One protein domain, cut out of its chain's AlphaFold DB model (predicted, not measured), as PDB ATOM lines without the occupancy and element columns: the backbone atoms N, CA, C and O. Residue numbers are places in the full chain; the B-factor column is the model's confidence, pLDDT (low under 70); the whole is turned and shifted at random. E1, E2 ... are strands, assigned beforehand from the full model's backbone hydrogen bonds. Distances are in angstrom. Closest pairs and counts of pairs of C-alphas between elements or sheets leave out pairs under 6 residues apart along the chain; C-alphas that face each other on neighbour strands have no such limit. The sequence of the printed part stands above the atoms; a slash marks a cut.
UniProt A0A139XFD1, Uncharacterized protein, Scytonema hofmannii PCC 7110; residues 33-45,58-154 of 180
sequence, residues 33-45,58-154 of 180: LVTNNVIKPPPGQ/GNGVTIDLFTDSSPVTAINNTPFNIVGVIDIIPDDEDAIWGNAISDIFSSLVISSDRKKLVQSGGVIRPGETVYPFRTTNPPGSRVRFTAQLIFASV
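Overview. This is residues 33 to 45 and 58 to 154 of the 180 residues of an uncharacterized protein of Scytonema hofmannii PCC 7110 (UniProt A0A139XFD1). The domain is a sandwich of two twisted sheets face to face: a larger one of E2, E8, E3, E6 and E5, and a smaller one of E4, E1 and E7. On one side, E4 of the smaller sheet comes near E5 and E6 of the larger; the long link from E2 to E3 runs past E7, with which its residues 74 to 75 pair. The printed part has 110 residues, with eight named strands, E1 to E8 in order along the chain, and no named helix; the class is all strand, though under half of the residues, 53, are in named strands. The larger sheet, E2 - E8 - E3 - E6 - E5, is antiparallel, and the smaller, E4 - E1 - E7, is mixed. The whole is compact and rounded, with a radius of gyration of the C-alphas of 13.5 A and spans of 36 by 33 by 25 A.

Along the chain. In the larger sheet, E2 is residues 62 to 66, 13.6 A long from first to last C-alpha; E8 is residues 144 to 151, 23.3 A, ending at C-alpha 151 at (196.484, 131.566, 150.040). E3 is residues 82 to 88, 17.3 A; E6 is residues 116 to 120, 13.1 A; E5 is residues 107 to 110, 10.0 A. In the smaller sheet, E4 is residues 95 to 102, 20.6 A, and bends by 53 degrees at residue 98. E1 is residues 33 to 39, 19.4 A, beginning at C-alpha 33 at (214.987, 134.187, 170.882). E7, the longest strand by residues, is 129 to 137, 27.1 A.

Arrangement. In the larger sheet, E8 and E3 are antiparallel at 157 degrees, with N 86 and O 148 2.9 A apart, within hydrogen-bond range. E2, an edge strand, is antiparallel to E8, with N 63 and O 147 at 2.8 A. E3 and E6 are antiparallel, with N 87 and O 117 at 2.9 A. E5 and E6 form a hairpin, with N 109 and O 118 at 2.9 A. In the smaller sheet, E1 is antiparallel to E7, with N 35 and O 135 at 2.8 A, and parallel to E4, with N 98 and O 34 at 2.8 A. The two sheets' facing parts are 8.8 A centre to centre, their best planes 17 degrees apart. The closest C-alphas of E4 and E5 are those of Ala 100 and Leu 108, 6.5 A apart. E1 and E3 are apart.

Size, cuts and confidence. The C-alphas farthest apart are those of Pro 138 and Val 154, 39.5 A. Residues 46 to 57 are not printed; C-alphas 45 and 58 are 28.4 A apart across the cut. The link E2 to E3 is long, with 15 residues. The mean pLDDT of the printed part is 82.8; residues 42 to 45, 58 to 62, 69 to 72 and 153 to 154 are under 70.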
ATOM      1  N   LEU A  33     215.537 133.156 171.754       93.56
ATOM      2  CA  LEU A  33     214.987 134.187 170.882       93.56
ATOM      3  C   LEU A  33     215.184 133.755 169.432       93.56
ATOM      4  O   LEU A  33     216.320 133.651 168.967       93.56
ATOM      5  N   VAL A  34     214.085 133.548 168.714       92.50
ATOM      6  CA  VAL A  34     214.099 133.231 167.284       92.50
ATOM      7  C   VAL A  34     213.819 134.497 166.475       92.50
ATOM      8  O   VAL A  34     212.855 135.217 166.740       92.50
ATOM      9  N   THR A  35     214.654 134.773 165.473       92.19
ATOM     10  CA  THR A  35     214.390 135.783 164.441       92.19
ATOM     11  C   THR A  35     214.053 135.091 163.130       92.19
ATOM     12  O   THR A  35     214.837 134.283 162.628       92.19
ATOM     13  N   ASN A  36     212.890 135.415 162.571       89.19
ATOM     14  CA  ASN A  36     212.436 134.882 161.293       89.19
ATOM     15  C   ASN A  36     212.796 135.825 160.140       89.19
ATOM     16  O   ASN A  36     212.461 137.004 160.199       89.19
ATOM     17  N   ASN A  37     213.420 135.318 159.079       86.06
ATOM     18  CA  ASN A  37     213.767 136.100 157.895       86.06
ATOM     19  C   ASN A  37     213.109 135.461 156.668       86.06
ATOM     20  O   ASN A  37     213.293 134.268 156.434       86.06
ATOM     21  N   VAL A  38     212.362 136.238 155.883       84.25
ATOM     22  CA  VAL A  38     211.796 135.815 154.590       84.25
ATOM     23  C   VAL A  38     212.119 136.886 153.560       84.25
ATOM     24  O   VAL A  38     211.397 137.878 153.445       84.25
ATOM     25  N   ILE A  39     213.228 136.700 152.850       84.50
ATOM     26  CA  ILE A  39     213.745 137.663 151.869       84.50
ATOM     27  C   ILE A  39     213.748 137.073 150.455       84.50
ATOM     28  O   ILE A  39     213.539 135.870 150.283       84.50
ATOM     29  N   LYS A  40     214.031 137.878 149.431       82.62
ATOM     30  CA  LYS A  40     214.370 137.363 148.098       82.62
ATOM     31  C   LYS A  40     215.731 136.651 148.111       82.62
ATOM     32  O   LYS A  40     216.620 137.062 148.861       82.62
ATOM     33  N   PRO A  41     215.936 135.614 147.275       73.44
ATOM     34  CA  PRO A  41     217.234 134.957 147.164       73.44
ATOM     35  C   PRO A  41     218.324 135.951 146.733       73.44
ATOM     36  O   PRO A  41     218.093 136.741 145.810       73.44
ATOM     37  N   PRO A  42     219.511 135.936 147.366       69.62
ATOM     38  CA  PRO A  42     220.615 136.785 146.943       69.62
ATOM     39  C   PRO A  42     221.123 136.359 145.551       69.62
ATOM     40  O   PRO A  42     221.105 135.171 145.212       69.62
ATOM     41  N   PRO A  43     221.589 137.309 144.720       67.81
ATOM     42  CA  PRO A  43     221.992 137.021 143.349       67.81
ATOM     43  C   PRO A  43     223.169 136.039 143.305       67.81
ATOM     44  O   PRO A  43     224.176 136.232 143.984       67.81
ATOM     45  N   GLY A  44     223.052 135.007 142.468       60.41
ATOM     46  CA  GLY A  44     224.107 134.013 142.253       60.41
ATOM     47  C   GLY A  44     224.129 132.845 143.243       60.41
ATOM     48  O   GLY A  44     224.975 131.970 143.083       60.41
ATOM     49  N   GLN A  45     223.214 132.772 144.218       56.16
ATOM     50  CA  GLN A  45     222.941 131.488 144.869       56.16
ATOM     51  C   GLN A  45     222.206 130.566 143.892       56.16
ATOM     52  O   GLN A  45     221.239 130.976 143.246       56.16
ATOM     53  N   GLY A  58     199.174 119.581 149.293       35.12
ATOM     54  CA  GLY A  58     197.835 119.187 149.746       35.12
ATOM     55  C   GLY A  58     197.121 120.345 150.455       35.12
ATOM     56  O   GLY A  58     197.767 121.168 151.089       35.12
ATOM     57  N   ASN A  59     195.799 120.456 150.323       40.19
ATOM     58  CA  ASN A  59     195.022 121.620 150.780       40.19
ATOM     59  C   ASN A  59     195.284 122.007 152.257       40.19
ATOM     60  O   ASN A  59     195.089 121.189 153.151       40.19
ATOM     61  N   GLY A  60     195.636 123.276 152.514       50.47
ATOM     62  CA  GLY A  60     195.730 123.838 153.875       50.47
ATOM     63  C   GLY A  60     197.003 123.481 154.653       50.47
ATOM     64  O   GLY A  60     196.932 123.192 155.847       50.47
ATOM     65  N   VAL A  61     198.161 123.469 153.985       63.03
ATOM     66  CA  VAL A  61     199.413 122.939 154.550       63.03
ATOM     67  C   VAL A  61     199.845 123.651 155.838       63.03
ATOM     68  O   VAL A  61     200.117 124.853 155.865       63.03
ATOM     69  N   THR A  62     199.972 122.830 156.875       64.19
ATOM     70  CA  THR A  62     200.636 123.089 158.154       64.19
ATOM     71  C   THR A  62     201.927 122.261 158.173       64.19
ATOM     72  O   THR A  62     201.910 121.110 157.739       64.19
ATOM     73  N   ILE A  63     203.051 122.850 158.584       73.19
ATOM     74  CA  ILE A  63     204.397 122.359 158.254       73.19
ATOM     75  C   ILE A  63     205.302 122.415 159.481       73.19
ATOM     76  O   ILE A  63     205.644 123.511 159.912       73.19
ATOM     77  N   ASP A  64     205.784 121.280 159.975       80.38
ATOM     78  CA  ASP A  64     206.785 121.284 161.046       80.38
ATOM     79  C   ASP A  64     208.201 121.493 160.491       80.38
ATOM     80  O   ASP A  64     208.638 120.825 159.551       80.38
ATOM     81  N   LEU A  65     208.913 122.450 161.082       82.38
ATOM     82  CA  LEU A  65     210.236 122.934 160.696       82.38
ATOM     83  C   LEU A  65     211.122 123.096 161.941       82.38
ATOM     84  O   LEU A  65     210.635 123.154 163.071       82.38
ATOM     85  N   PHE A  66     212.436 123.209 161.729       85.75
ATOM     86  CA  PHE A  66     213.403 123.484 162.797       85.75
ATOM     87  C   PHE A  66     214.345 124.635 162.428       85.75
ATOM     88  O   PHE A  66     214.716 124.793 161.264       85.75
ATOM     89  N   THR A  67     214.746 125.440 163.413       83.25
ATOM     90  CA  THR A  67     215.622 126.615 163.217       83.25
ATOM     91  C   THR A  67     217.063 126.290 162.823       83.25
ATOM     92  O   THR A  67     217.744 127.171 162.311       83.25
ATOM     93  N   ASP A  68     217.524 125.060 163.050       76.50
ATOM     94  CA  ASP A  68     218.849 124.555 162.662       76.50
ATOM     95  C   ASP A  68     218.890 123.989 161.229       76.50
ATOM     96  O   ASP A  68     219.943 123.559 160.760       76.50
ATOM     97  N   SER A  69     217.763 124.021 160.511       69.88
ATOM     98  CA  SER A  69     217.711 123.684 159.086       69.88
ATOM     99  C   SER A  69     218.572 124.657 158.277       69.88
ATOM    100  O   SER A  69     218.432 125.875 158.418       69.88
ATOM    101  N   SER A  70     219.416 124.135 157.383       67.00
ATOM    102  CA  SER A  70     220.182 124.953 156.438       67.00
ATOM    103  C   SER A  70     219.264 125.917 155.667       67.00
ATOM    104  O   SER A  70     218.205 125.488 155.203       67.00
ATOM    105  N   PRO A  71     219.654 127.192 155.478       66.75
ATOM    106  CA  PRO A  71     218.937 128.117 154.607       66.75
ATOM    107  C   PRO A  71     218.783 127.550 153.189       66.75
ATOM    108  O   PRO A  71     219.774 127.184 152.555       66.75
ATOM    109  N   VAL A  72     217.550 127.496 152.687       66.69
ATOM    110  CA  VAL A  72     217.220 126.977 151.350       66.69
ATOM    111  C   VAL A  72     216.365 127.975 150.584       66.69
ATOM    112  O   VAL A  72     215.497 128.630 151.159       66.69
ATOM    113  N   THR A  73     216.583 128.075 149.274       72.38
ATOM    114  CA  THR A  73     215.643 128.759 148.379       72.38
ATOM    115  C   THR A  73     214.385 127.913 148.248       72.38
ATOM    116  O   THR A  73     214.463 126.712 148.017       72.38
ATOM    117  N   ALA A  74     213.228 128.547 148.383       73.12
ATOM    118  CA  ALA A  74     211.919 127.922 148.370       73.12
ATOM    119  C   ALA A  74     211.072 128.571 147.259       73.12
ATOM    120  O   ALA A  74     210.921 129.791 147.226       73.12
ATOM    121  N   ILE A  75     210.545 127.780 146.323       74.06
ATOM    122  CA  ILE A  75     209.751 128.257 145.172       74.06
ATOM    123  C   ILE A  75     208.262 127.987 145.383       74.06
ATOM    124  O   ILE A  75     207.903 126.859 145.702       74.06
ATOM    125  N   ASN A  76     207.367 128.960 145.178       78.62
ATOM    126  CA  ASN A  76     205.923 128.702 145.259       78.62
ATOM    127  C   ASN A  76     205.445 127.834 144.078       78.62
ATOM    128  O   ASN A  76     205.004 128.341 143.050       78.62
ATOM    129  N   ASN A  77     205.492 126.513 144.257       71.00
ATOM    130  CA  ASN A  77     205.015 125.518 143.292       71.00
ATOM    131  C   ASN A  77     203.497 125.262 143.368       71.00
ATOM    132  O   ASN A  77     202.994 124.351 142.712       71.00
ATOM    133  N   THR A  78     202.748 126.025 144.170       72.12
ATOM    134  CA  THR A  78     201.283 125.921 144.203       72.12
ATOM    135  C   THR A  78     200.664 126.747 143.066       72.12
ATOM    136  O   THR A  78     201.253 127.742 142.643       72.12
ATOM    137  N   PRO A  79     199.453 126.415 142.580       74.06
ATOM    138  CA  PRO A  79     198.747 127.241 141.597       74.06
ATOM    139  C   PRO A  79     198.146 128.527 142.203       74.06
ATOM    140  O   PRO A  79     197.423 129.245 141.515       74.06
ATOM    141  N   PHE A  80     198.409 128.818 143.482       80.44
ATOM    142  CA  PHE A  80     197.793 129.907 144.233       80.44
ATOM    143  C   PHE A  80     198.834 130.932 144.697       80.44
ATOM    144  O   PHE A  80     199.984 130.614 144.996       80.44
ATOM    145  N   ASN A  81     198.412 132.190 144.813       84.06
ATOM    146  CA  ASN A  81     199.218 133.233 145.440       84.06
ATOM    147  C   ASN A  81     199.282 132.993 146.956       84.06
ATOM    148  O   ASN A  81     198.232 132.969 147.601       84.06
ATOM    149  N   ILE A  82     200.478 132.884 147.538       83.81
ATOM    150  CA  ILE A  82     200.653 132.918 148.999       83.81
ATOM    151  C   ILE A  82     200.625 134.390 149.424       83.81
ATOM    152  O   ILE A  82     201.436 135.187 148.957       83.81
ATOM    153  N   VAL A  83     199.683 134.761 150.290       87.00
ATOM    154  CA  VAL A  83     199.470 136.140 150.782       87.00
ATOM    155  C   VAL A  83     199.887 136.340 152.238       87.00
ATOM    156  O   VAL A  83     199.851 137.458 152.757       87.00
ATOM    157  N   GLY A  84     200.295 135.262 152.903       85.44
ATOM    158  CA  GLY A  84     200.850 135.321 154.242       85.44
ATOM    159  C   GLY A  84     201.323 133.970 154.756       85.44
ATOM    160  O   GLY A  84     201.046 132.924 154.165       85.44
ATOM    161  N   VAL A  85     202.031 134.017 155.879       85.50
ATOM    162  CA  VAL A  85     202.532 132.853 156.614       85.50
ATOM    163  C   VAL A  85     202.250 133.063 158.098       85.50
ATOM    164  O   VAL A  85     202.353 134.181 158.604       85.50
ATOM    165  N   ILE A  86     201.878 131.995 158.794       88.94
ATOM    166  CA  ILE A  86     201.747 131.965 160.247       88.94
ATOM    167  C   ILE A  86     202.768 130.965 160.785       88.94
ATOM    168  O   ILE A  86     202.597 129.768 160.580       88.94
ATOM    169  N   ASP A  87     203.797 131.438 161.480       88.38
ATOM    170  CA  ASP A  87     204.790 130.589 162.141       88.38
ATOM    171  C   ASP A  87     204.451 130.470 163.641       88.38
ATOM    172  O   ASP A  87     204.223 131.471 164.326       88.38
ATOM    173  N   ILE A  88     204.390 129.245 164.165       92.38
ATOM    174  CA  ILE A  88     203.941 128.925 165.528       92.38
ATOM    175  C   ILE A  88     205.021 128.099 166.228       92.38
ATOM    176  O   ILE A  88     205.267 126.958 165.855       92.38
ATOM    177  N   ILE A  89     205.651 128.649 167.262       93.06
ATOM    178  CA  ILE A  89     206.456 127.865 168.202       93.06
ATOM    179  C   ILE A  89     205.467 127.210 169.181       93.06
ATOM    180  O   ILE A  89     204.632 127.926 169.734       93.06
ATOM    181  N   PRO A  90     205.504 125.885 169.396       93.38
ATOM    182  CA  PRO A  90     204.602 125.218 170.327       93.38
ATOM    183  C   PRO A  90     204.936 125.560 171.790       93.38
ATOM    184  O   PRO A  90     206.015 126.068 172.116       93.38
ATOM    185  N   ASP A  91     203.996 125.289 172.695       91.69
ATOM    186  CA  ASP A  91     204.127 125.643 174.115       91.69
ATOM    187  C   ASP A  91     205.142 124.775 174.880       91.69
ATOM    188  O   ASP A  91     205.601 125.179 175.945       91.69
ATOM    189  N   ASP A  92     205.526 123.616 174.333       91.50
ATOM    190  CA  ASP A  92     206.541 122.717 174.899       91.50
ATOM    191  C   ASP A  92     207.992 123.102 174.543       91.50
ATOM    192  O   ASP A  92     208.932 122.549 175.114       91.50
ATOM    193  N   GLU A  93     208.186 124.075 173.650       91.56
ATOM    194  CA  GLU A  93     209.491 124.653 173.311       91.56
ATOM    195  C   GLU A  93     209.822 125.850 174.219       91.56
ATOM    196  O   GLU A  93     209.041 126.801 174.328       91.56
ATOM    197  N   ASP A  94     211.020 125.870 174.813       92.62
ATOM    198  CA  ASP A  94     211.544 127.003 175.601       92.62
ATOM    199  C   ASP A  94     212.115 128.103 174.682       92.62
ATOM    200  O   ASP A  94     213.295 128.464 174.703       92.62
ATOM    201  N   ALA A  95     211.256 128.583 173.784       93.88
ATOM    202  CA  ALA A  95     211.585 129.517 172.718       93.88
ATOM    203  C   ALA A  95     210.412 130.448 172.387       93.88
ATOM    204  O   ALA A  95     209.238 130.103 172.580       93.88
ATOM    205  N   ILE A  96     210.749 131.627 171.860       96.06
ATOM    206  CA  ILE A  96     209.810 132.688 171.471       96.06
ATOM    207  C   ILE A  96     210.304 133.451 170.234       96.06
ATOM    208  O   ILE A  96     211.507 133.598 170.006       96.06
ATOM    209  N   TRP A  97     209.377 134.026 169.466       95.62
ATOM    210  CA  TRP A  97     209.710 134.982 168.412       95.62
ATOM    211  C   TRP A  97     210.211 136.291 169.035       95.62
ATOM    212  O   TRP A  97     209.483 136.999 169.736       95.62
ATOM    213  N   GLY A  98     211.480 136.610 168.788       93.00
ATOM    214  CA  GLY A  98     212.108 137.861 169.210       93.00
ATOM    215  C   GLY A  98     211.966 138.976 168.175       93.00
ATOM    216  O   GLY A  98     211.814 140.135 168.552       93.00
ATOM    217  N   ASN A  99     212.021 138.633 166.883       92.88
ATOM    218  CA  ASN A  99     211.951 139.584 165.772       92.88
ATOM    219  C   ASN A  99     211.540 138.888 164.455       92.88
ATOM    220  O   ASN A  99     211.613 137.662 164.338       92.88
ATOM    221  N   ALA A 100     211.159 139.667 163.443       91.12
ATOM    222  CA  ALA A 100     210.944 139.187 162.082       91.12
ATOM    223  C   ALA A 100     211.398 140.229 161.046       91.12
ATOM    224  O   ALA A 100     211.267 141.432 161.268       91.12
ATOM    225  N   ILE A 101     211.917 139.765 159.909       91.56
ATOM    226  CA  ILE A 101     212.384 140.590 158.789       91.56
ATOM    227  C   ILE A 101     211.839 139.999 157.485       91.56
ATOM    228  O   ILE A 101     211.959 138.798 157.241       91.56
ATOM    229  N   SER A 102     211.270 140.835 156.616       90.31
ATOM    230  CA  SER A 102     210.882 140.425 155.267       90.31
ATOM    231  C   SER A 102     210.984 141.580 154.275       90.31
ATOM    232  O   SER A 102     210.710 142.725 154.627       90.31
ATOM    233  N   ASP A 103     211.360 141.269 153.032       91.06
ATOM    234  CA  ASP A 103     211.240 142.171 151.874       91.06
ATOM    235  C   ASP A 103     209.995 141.860 151.008       91.06
ATOM    236  O   ASP A 103     209.760 142.509 149.987       91.06
ATOM    237  N   ILE A 104     209.191 140.879 151.439       88.31
ATOM    238  CA  ILE A 104     207.978 140.393 150.772       88.31
ATOM    239  C   ILE A 104     206.739 140.844 151.543       88.31
ATOM    240  O   ILE A 104     205.830 141.444 150.972       88.31
ATOM    241  N   PHE A 105     206.699 140.543 152.842       88.25
ATOM    242  CA  PHE A 105     205.561 140.792 153.720       88.25
ATOM    243  C   PHE A 105     205.757 142.101 154.486       88.25
ATOM    244  O   PHE A 105     206.606 142.196 155.368       88.25
ATOM    245  N   SER A 106     204.953 143.115 154.154       91.19
ATOM    246  CA  SER A 106     205.031 144.447 154.776       91.19
ATOM    247  C   SER A 106     204.483 144.509 156.208       91.19
ATOM    248  O   SER A 106     204.769 145.461 156.931       91.19
ATOM    249  N   SER A 107     203.706 143.508 156.633       91.38
ATOM    250  CA  SER A 107     203.122 143.409 157.971       91.38
ATOM    251  C   SER A 107     203.640 142.160 158.679       91.38
ATOM    252  O   SER A 107     203.360 141.037 158.253       91.38
ATOM    253  N   LEU A 108     204.390 142.368 159.762       92.75
ATOM    254  CA  LEU A 108     205.011 141.330 160.583       92.75
ATOM    255  C   LEU A 108     204.533 141.516 162.029       92.75
ATOM    256  O   LEU A 108     204.926 142.468 162.702       92.75
ATOM    257  N   VAL A 109     203.644 140.639 162.494       93.88
ATOM    258  CA  VAL A 109     202.964 140.767 163.792       93.88
ATOM    259  C   VAL A 109     203.299 139.573 164.675       93.88
ATOM    260  O   VAL A 109     202.928 138.443 164.365       93.88
ATOM    261  N   ILE A 110     203.973 139.829 165.794       93.25
ATOM    262  CA  ILE A 110     204.234 138.835 166.842       93.25
ATOM    263  C   ILE A 110     203.116 138.927 167.893       93.25
ATOM    264  O   ILE A 110     202.728 140.026 168.295       93.25
ATOM    265  N   SER A 111     202.577 137.788 168.326       92.25
ATOM    266  CA  SER A 111     201.556 137.698 169.378       92.25
ATOM    267  C   SER A 111     202.081 138.141 170.750       92.25
ATOM    268  O   SER A 111     203.284 138.185 171.002       92.25
ATOM    269  N   SER A 112     201.173 138.437 171.685       93.06
ATOM    270  CA  SER A 112     201.527 138.869 173.046       93.06
ATOM    271  C   SER A 112     202.307 137.819 173.846       93.06
ATOM    272  O   SER A 112     203.180 138.181 174.628       93.06
ATOM    273  N   ASP A 113     202.016 136.535 173.629       90.19
ATOM    274  CA  ASP A 113     202.763 135.386 174.172       90.19
ATOM    275  C   ASP A 113     204.088 135.112 173.430       90.19
ATOM    276  O   ASP A 113     204.899 134.307 173.881       90.19
ATOM    277  N   ARG A 114     204.321 135.788 172.294       95.44
ATOM    278  CA  ARG A 114     205.446 135.596 171.367       95.44
ATOM    279  C   ARG A 114     205.602 134.177 170.804       95.44
ATOM    280  O   ARG A 114     206.638 133.873 170.215       95.44
ATOM    281  N   LYS A 115     204.584 133.323 170.912       94.81
ATOM    282  CA  LYS A 115     204.559 131.981 170.311       94.81
ATOM    283  C   LYS A 115     204.153 131.994 168.840       94.81
ATOM    284  O   LYS A 115     204.547 131.105 168.089       94.81
ATOM    285  N   LYS A 116     203.441 133.027 168.384       93.12
ATOM    286  CA  LYS A 116     202.937 133.156 167.012       93.12
ATOM    287  C   LYS A 116     203.515 134.384 166.308       93.12
ATOM    288  O   LYS A 116     203.479 135.491 166.841       93.12
ATOM    289  N   LEU A 117     203.978 134.193 165.081       92.50
ATOM    290  CA  LEU A 117     204.343 135.241 164.133       92.50
ATOM    291  C   LEU A 117     203.383 135.166 162.940       92.50
ATOM    292  O   LEU A 117     203.182 134.100 162.367       92.50
ATOM    293  N   VAL A 118     202.791 136.295 162.558       90.81
ATOM    294  CA  VAL A 118     201.951 136.431 161.363       90.81
ATOM    295  C   VAL A 118     202.640 137.377 160.390       90.81
ATOM    296  O   VAL A 118     202.896 138.535 160.715       90.81
ATOM    297  N   GLN A 119     202.918 136.881 159.189       91.25
ATOM    298  CA  GLN A 119     203.538 137.611 158.089       91.25
ATOM    299  C   GLN A 119     202.484 137.816 156.994       91.25
ATOM    300  O   GLN A 119     201.843 136.855 156.572       91.25
ATOM    301  N   SER A 120     202.241 139.054 156.564       88.25
ATOM    302  CA  SER A 120     201.184 139.398 155.599       88.25
ATOM    303  C   SER A 120     201.453 140.738 154.892       88.25
ATOM    304  O   SER A 120     202.513 141.341 155.056       88.25
ATOM    305  N   GLY A 121     200.509 141.218 154.074       84.19
ATOM    306  CA  GLY A 121     200.669 142.480 153.334       84.19
ATOM    307  C   GLY A 121     201.682 142.377 152.187       84.19
ATOM    308  O   GLY A 121     202.338 143.359 151.848       84.19
ATOM    309  N   GLY A 122     201.832 141.174 151.636       84.62
ATOM    310  CA  GLY A 122     202.730 140.817 150.542       84.62
ATOM    311  C   GLY A 122     202.136 139.679 149.717       84.62
ATOM    312  O   GLY A 122     201.109 139.112 150.096       84.62
ATOM    313  N   VAL A 123     202.763 139.345 148.590       87.56
ATOM    314  CA  VAL A 123     202.338 138.235 147.723       87.56
ATOM    315  C   VAL A 123     203.562 137.492 147.199       87.56
ATOM    316  O   VAL A 123     204.463 138.133 146.665       87.56
ATOM    317  N   ILE A 124     203.547 136.160 147.301       85.38
ATOM    318  CA  ILE A 124     204.437 135.247 146.573       85.38
ATOM    319  C   ILE A 124     203.580 134.544 145.514       85.38
ATOM    320  O   ILE A 124     202.709 133.729 145.842       85.38
ATOM    321  N   ARG A 125     203.781 134.878 144.242       87.00
ATOM    322  CA  ARG A 125     203.036 134.302 143.109       87.00
ATOM    323  C   ARG A 125     203.516 132.884 142.780       87.00
ATOM    324  O   ARG A 125     204.645 132.543 143.131       87.00
ATOM    325  N   PRO A 126     202.711 132.063 142.086       83.56
ATOM    326  CA  PRO A 126     203.182 130.814 141.495       83.56
ATOM    327  C   PRO A 126     204.479 131.020 140.695       83.56
ATOM    328  O   PRO A 126     204.560 131.920 139.859       83.56
ATOM    329  N   GLY A 127     205.494 130.203 140.974       76.38
ATOM    330  CA  GLY A 127     206.829 130.278 140.376       76.38
ATOM    331  C   GLY A 127     207.785 131.319 140.978       76.38
ATOM    332  O   GLY A 127     208.964 131.303 140.629       76.38
ATOM    333  N   GLU A 128     207.348 132.199 141.887       82.25
ATOM    334  CA  GLU A 128     208.265 133.112 142.587       82.25
ATOM    335  C   GLU A 128     209.075 132.371 143.668       82.25
ATOM    336  O   GLU A 128     208.558 131.509 144.386       82.25
ATOM    337  N   THR A 129     210.358 132.723 143.780       79.00
ATOM    338  CA  THR A 129     211.306 132.173 144.757       79.00
ATOM    339  C   THR A 129     211.516 133.110 145.941       79.00
ATOM    340  O   THR A 129     211.571 134.333 145.804       79.00
ATOM    341  N   VAL A 130     211.672 132.513 147.119       82.06
ATOM    342  CA  VAL A 130     211.906 133.183 148.401       82.06
ATOM    343  C   VAL A 130     213.012 132.454 149.165       82.06
ATOM    344  O   VAL A 130     213.272 131.281 148.914       82.06
ATOM    345  N   TYR A 131     213.678 133.127 150.094       79.88
ATOM    346  CA  TYR A 131     214.791 132.587 150.875       79.88
ATOM    347  C   TYR A 131     214.490 132.709 152.378       79.88
ATOM    348  O   TYR A 131     214.870 133.695 153.021       79.88
ATOM    349  N   PRO A 132     213.722 131.755 152.941       81.06
ATOM    350  CA  PRO A 132     213.341 131.761 154.343       81.06
ATOM    351  C   PRO A 132     214.438 131.139 155.218       81.06
ATOM    352  O   PRO A 132     214.777 129.965 155.073       81.06
ATOM    353  N   PHE A 133     214.949 131.891 156.190       82.38
ATOM    354  CA  PHE A 133     215.935 131.398 157.155       82.38
ATOM    355  C   PHE A 133     215.698 131.969 158.553       82.38
ATOM    356  O   PHE A 133     215.098 133.030 158.734       82.38
ATOM    357  N   ARG A 134     216.151 131.243 159.576       87.81
ATOM    358  CA  ARG A 134     215.967 131.622 160.978       87.81
ATOM    359  C   ARG A 134     217.327 131.786 161.638       87.81
ATOM    360  O   ARG A 134     218.268 131.069 161.315       87.81
ATOM    361  N   THR A 135     217.424 132.736 162.557       88.88
ATOM    362  CA  THR A 135     218.582 132.881 163.443       88.88
ATOM    363  C   THR A 135     218.114 132.815 164.888       88.88
ATOM    364  O   THR A 135     217.007 133.247 165.215       88.88
ATOM    365  N   THR A 136     218.939 132.238 165.752       90.81
ATOM    366  CA  THR A 136     218.625 132.024 167.165       90.81
ATOM    367  C   THR A 136     219.620 132.745 168.068       90.81
ATOM    368  O   THR A 136     220.764 132.995 167.686       90.81
ATOM    369  N   ASN A 137     219.175 133.104 169.271       89.88
ATOM    370  CA  ASN A 137     220.040 133.521 170.368       89.88
ATOM    371  C   ASN A 137     219.720 132.649 171.600       89.88
ATOM    372  O   ASN A 137     218.597 132.754 172.104       89.88
ATOM    373  N   PRO A 138     220.649 131.796 172.078       88.75
ATOM    374  CA  PRO A 138     222.008 131.595 171.558       88.75
ATOM    375  C   PRO A 138     222.037 131.008 170.127       88.75
ATOM    376  O   PRO A 138     221.091 130.329 169.718       88.75
ATOM    377  N   PRO A 139     223.092 131.295 169.340       86.81
ATOM    378  CA  PRO A 139     223.189 130.865 167.947       86.81
ATOM    379  C   PRO A 139     223.355 129.350 167.832       86.81
ATOM    380  O   PRO A 139     224.083 128.732 168.605       86.81
ATOM    381  N   GLY A 140     222.699 128.761 166.832       82.50
ATOM    382  CA  GLY A 140     222.715 127.314 166.605       82.50
ATOM    383  C   GLY A 140     221.735 126.532 167.483       82.50
ATOM    384  O   GLY A 140     221.668 125.313 167.359       82.50
ATOM    385  N   SER A 141     220.938 127.198 168.331       87.94
ATOM    386  CA  SER A 141     219.819 126.535 169.006       87.94
ATOM    387  C   SER A 141     218.826 125.972 167.992       87.94
ATOM    388  O   SER A 141     218.364 126.686 167.094       87.94
ATOM    389  N   ARG A 142     218.469 124.705 168.200       90.44
ATOM    390  CA  ARG A 142     217.402 123.991 167.505       90.44
ATOM    391  C   ARG A 142     216.082 124.197 168.244       90.44
ATOM    392  O   ARG A 142     215.966 123.797 169.394       90.44
ATOM    393  N   VAL A 143     215.113 124.791 167.559       89.00
ATOM    394  CA  VAL A 143     213.744 125.040 168.026       89.00
ATOM    395  C   VAL A 143     212.794 124.515 166.958       89.00
ATOM    396  O   VAL A 143     212.944 124.872 165.784       89.00
ATOM    397  N   ARG A 144     211.824 123.681 167.339       91.81
ATOM    398  CA  ARG A 144     210.712 123.280 166.472       91.81
ATOM    399  C   ARG A 144     209.707 124.422 166.344       91.81
ATOM    400  O   ARG A 144     209.364 125.079 167.323       91.81
ATOM    401  N   PHE A 145     209.177 124.615 165.147       88.81
ATOM    402  CA  PHE A 145     208.037 125.494 164.912       88.81
ATOM    403  C   PHE A 145     207.211 124.980 163.735       88.81
ATOM    404  O   PHE A 145     207.700 124.229 162.894       88.81
ATOM    405  N   THR A 146     205.961 125.412 163.667       87.88
ATOM    406  CA  THR A 146     205.005 125.009 162.646       87.88
ATOM    407  C   THR A 146     204.643 126.208 161.770       87.88
ATOM    408  O   THR A 146     204.137 127.204 162.281       87.88
ATOM    409  N   ALA A 147     204.864 126.132 160.458       85.06
ATOM    410  CA  ALA A 147     204.452 127.155 159.495       85.06
ATOM    411  C   ALA A 147     203.115 126.786 158.826       85.06
ATOM    412  O   ALA A 147     202.917 125.648 158.408       85.06
ATOM    413  N   GLN A 148     202.201 127.748 158.695       84.88
ATOM    414  CA  GLN A 148     200.928 127.608 157.977       84.88
ATOM    415  C   GLN A 148     200.851 128.652 156.864       84.88
ATOM    416  O   GLN A 148     201.098 129.836 157.102       84.88
ATOM    417  N   LEU A 149     200.495 128.231 155.650       83.06
ATOM    418  CA  LEU A 149     200.415 129.124 154.490       83.06
ATOM    419  C   LEU A 149     199.005 129.686 154.302       83.06
ATOM    420  O   LEU A 149     198.021 128.947 154.330       83.06
ATOM    421  N   ILE A 150     198.913 130.990 154.043       82.25
ATOM    422  CA  ILE A 150     197.665 131.673 153.696       82.25
ATOM    423  C   ILE A 150     197.656 131.919 152.186       82.25
ATOM    424  O   ILE A 150     198.535 132.604 151.664       82.25
ATOM    425  N   PHE A 151     196.644 131.405 151.489       80.75
ATOM    426  CA  PHE A 151     196.484 131.566 150.040       80.75
ATOM    427  C   PHE A 151     195.397 132.591 149.693       80.75
ATOM    428  O   PHE A 151     194.372 132.673 150.372       80.75
ATOM    429  N   ALA A 152     195.577 133.345 148.604       74.00
ATOM    430  CA  ALA A 152     194.498 134.143 148.027       74.00
ATOM    431  C   ALA A 152     193.445 133.216 147.404       74.00
ATOM    432  O   ALA A 152     193.705 132.619 146.361       74.00
ATOM    433  N   SER A 153     192.272 133.123 148.041       59.88
ATOM    434  CA  SER A 153     191.048 132.486 147.522       59.88
ATOM    435  C   SER A 153     191.272 131.171 146.761       59.88
ATOM    436  O   SER A 153     191.253 131.129 145.529       59.88
ATOM    437  N   VAL A 154     191.423 130.076 147.506       49.91
ATOM    438  CA  VAL A 154     191.246 128.722 146.961       49.91
ATOM    439  C   VAL A 154     189.785 128.578 146.494       49.91
ATOM    440  O   VAL A 154     188.894 129.005 147.232       49.91
TER     441      VAL A 154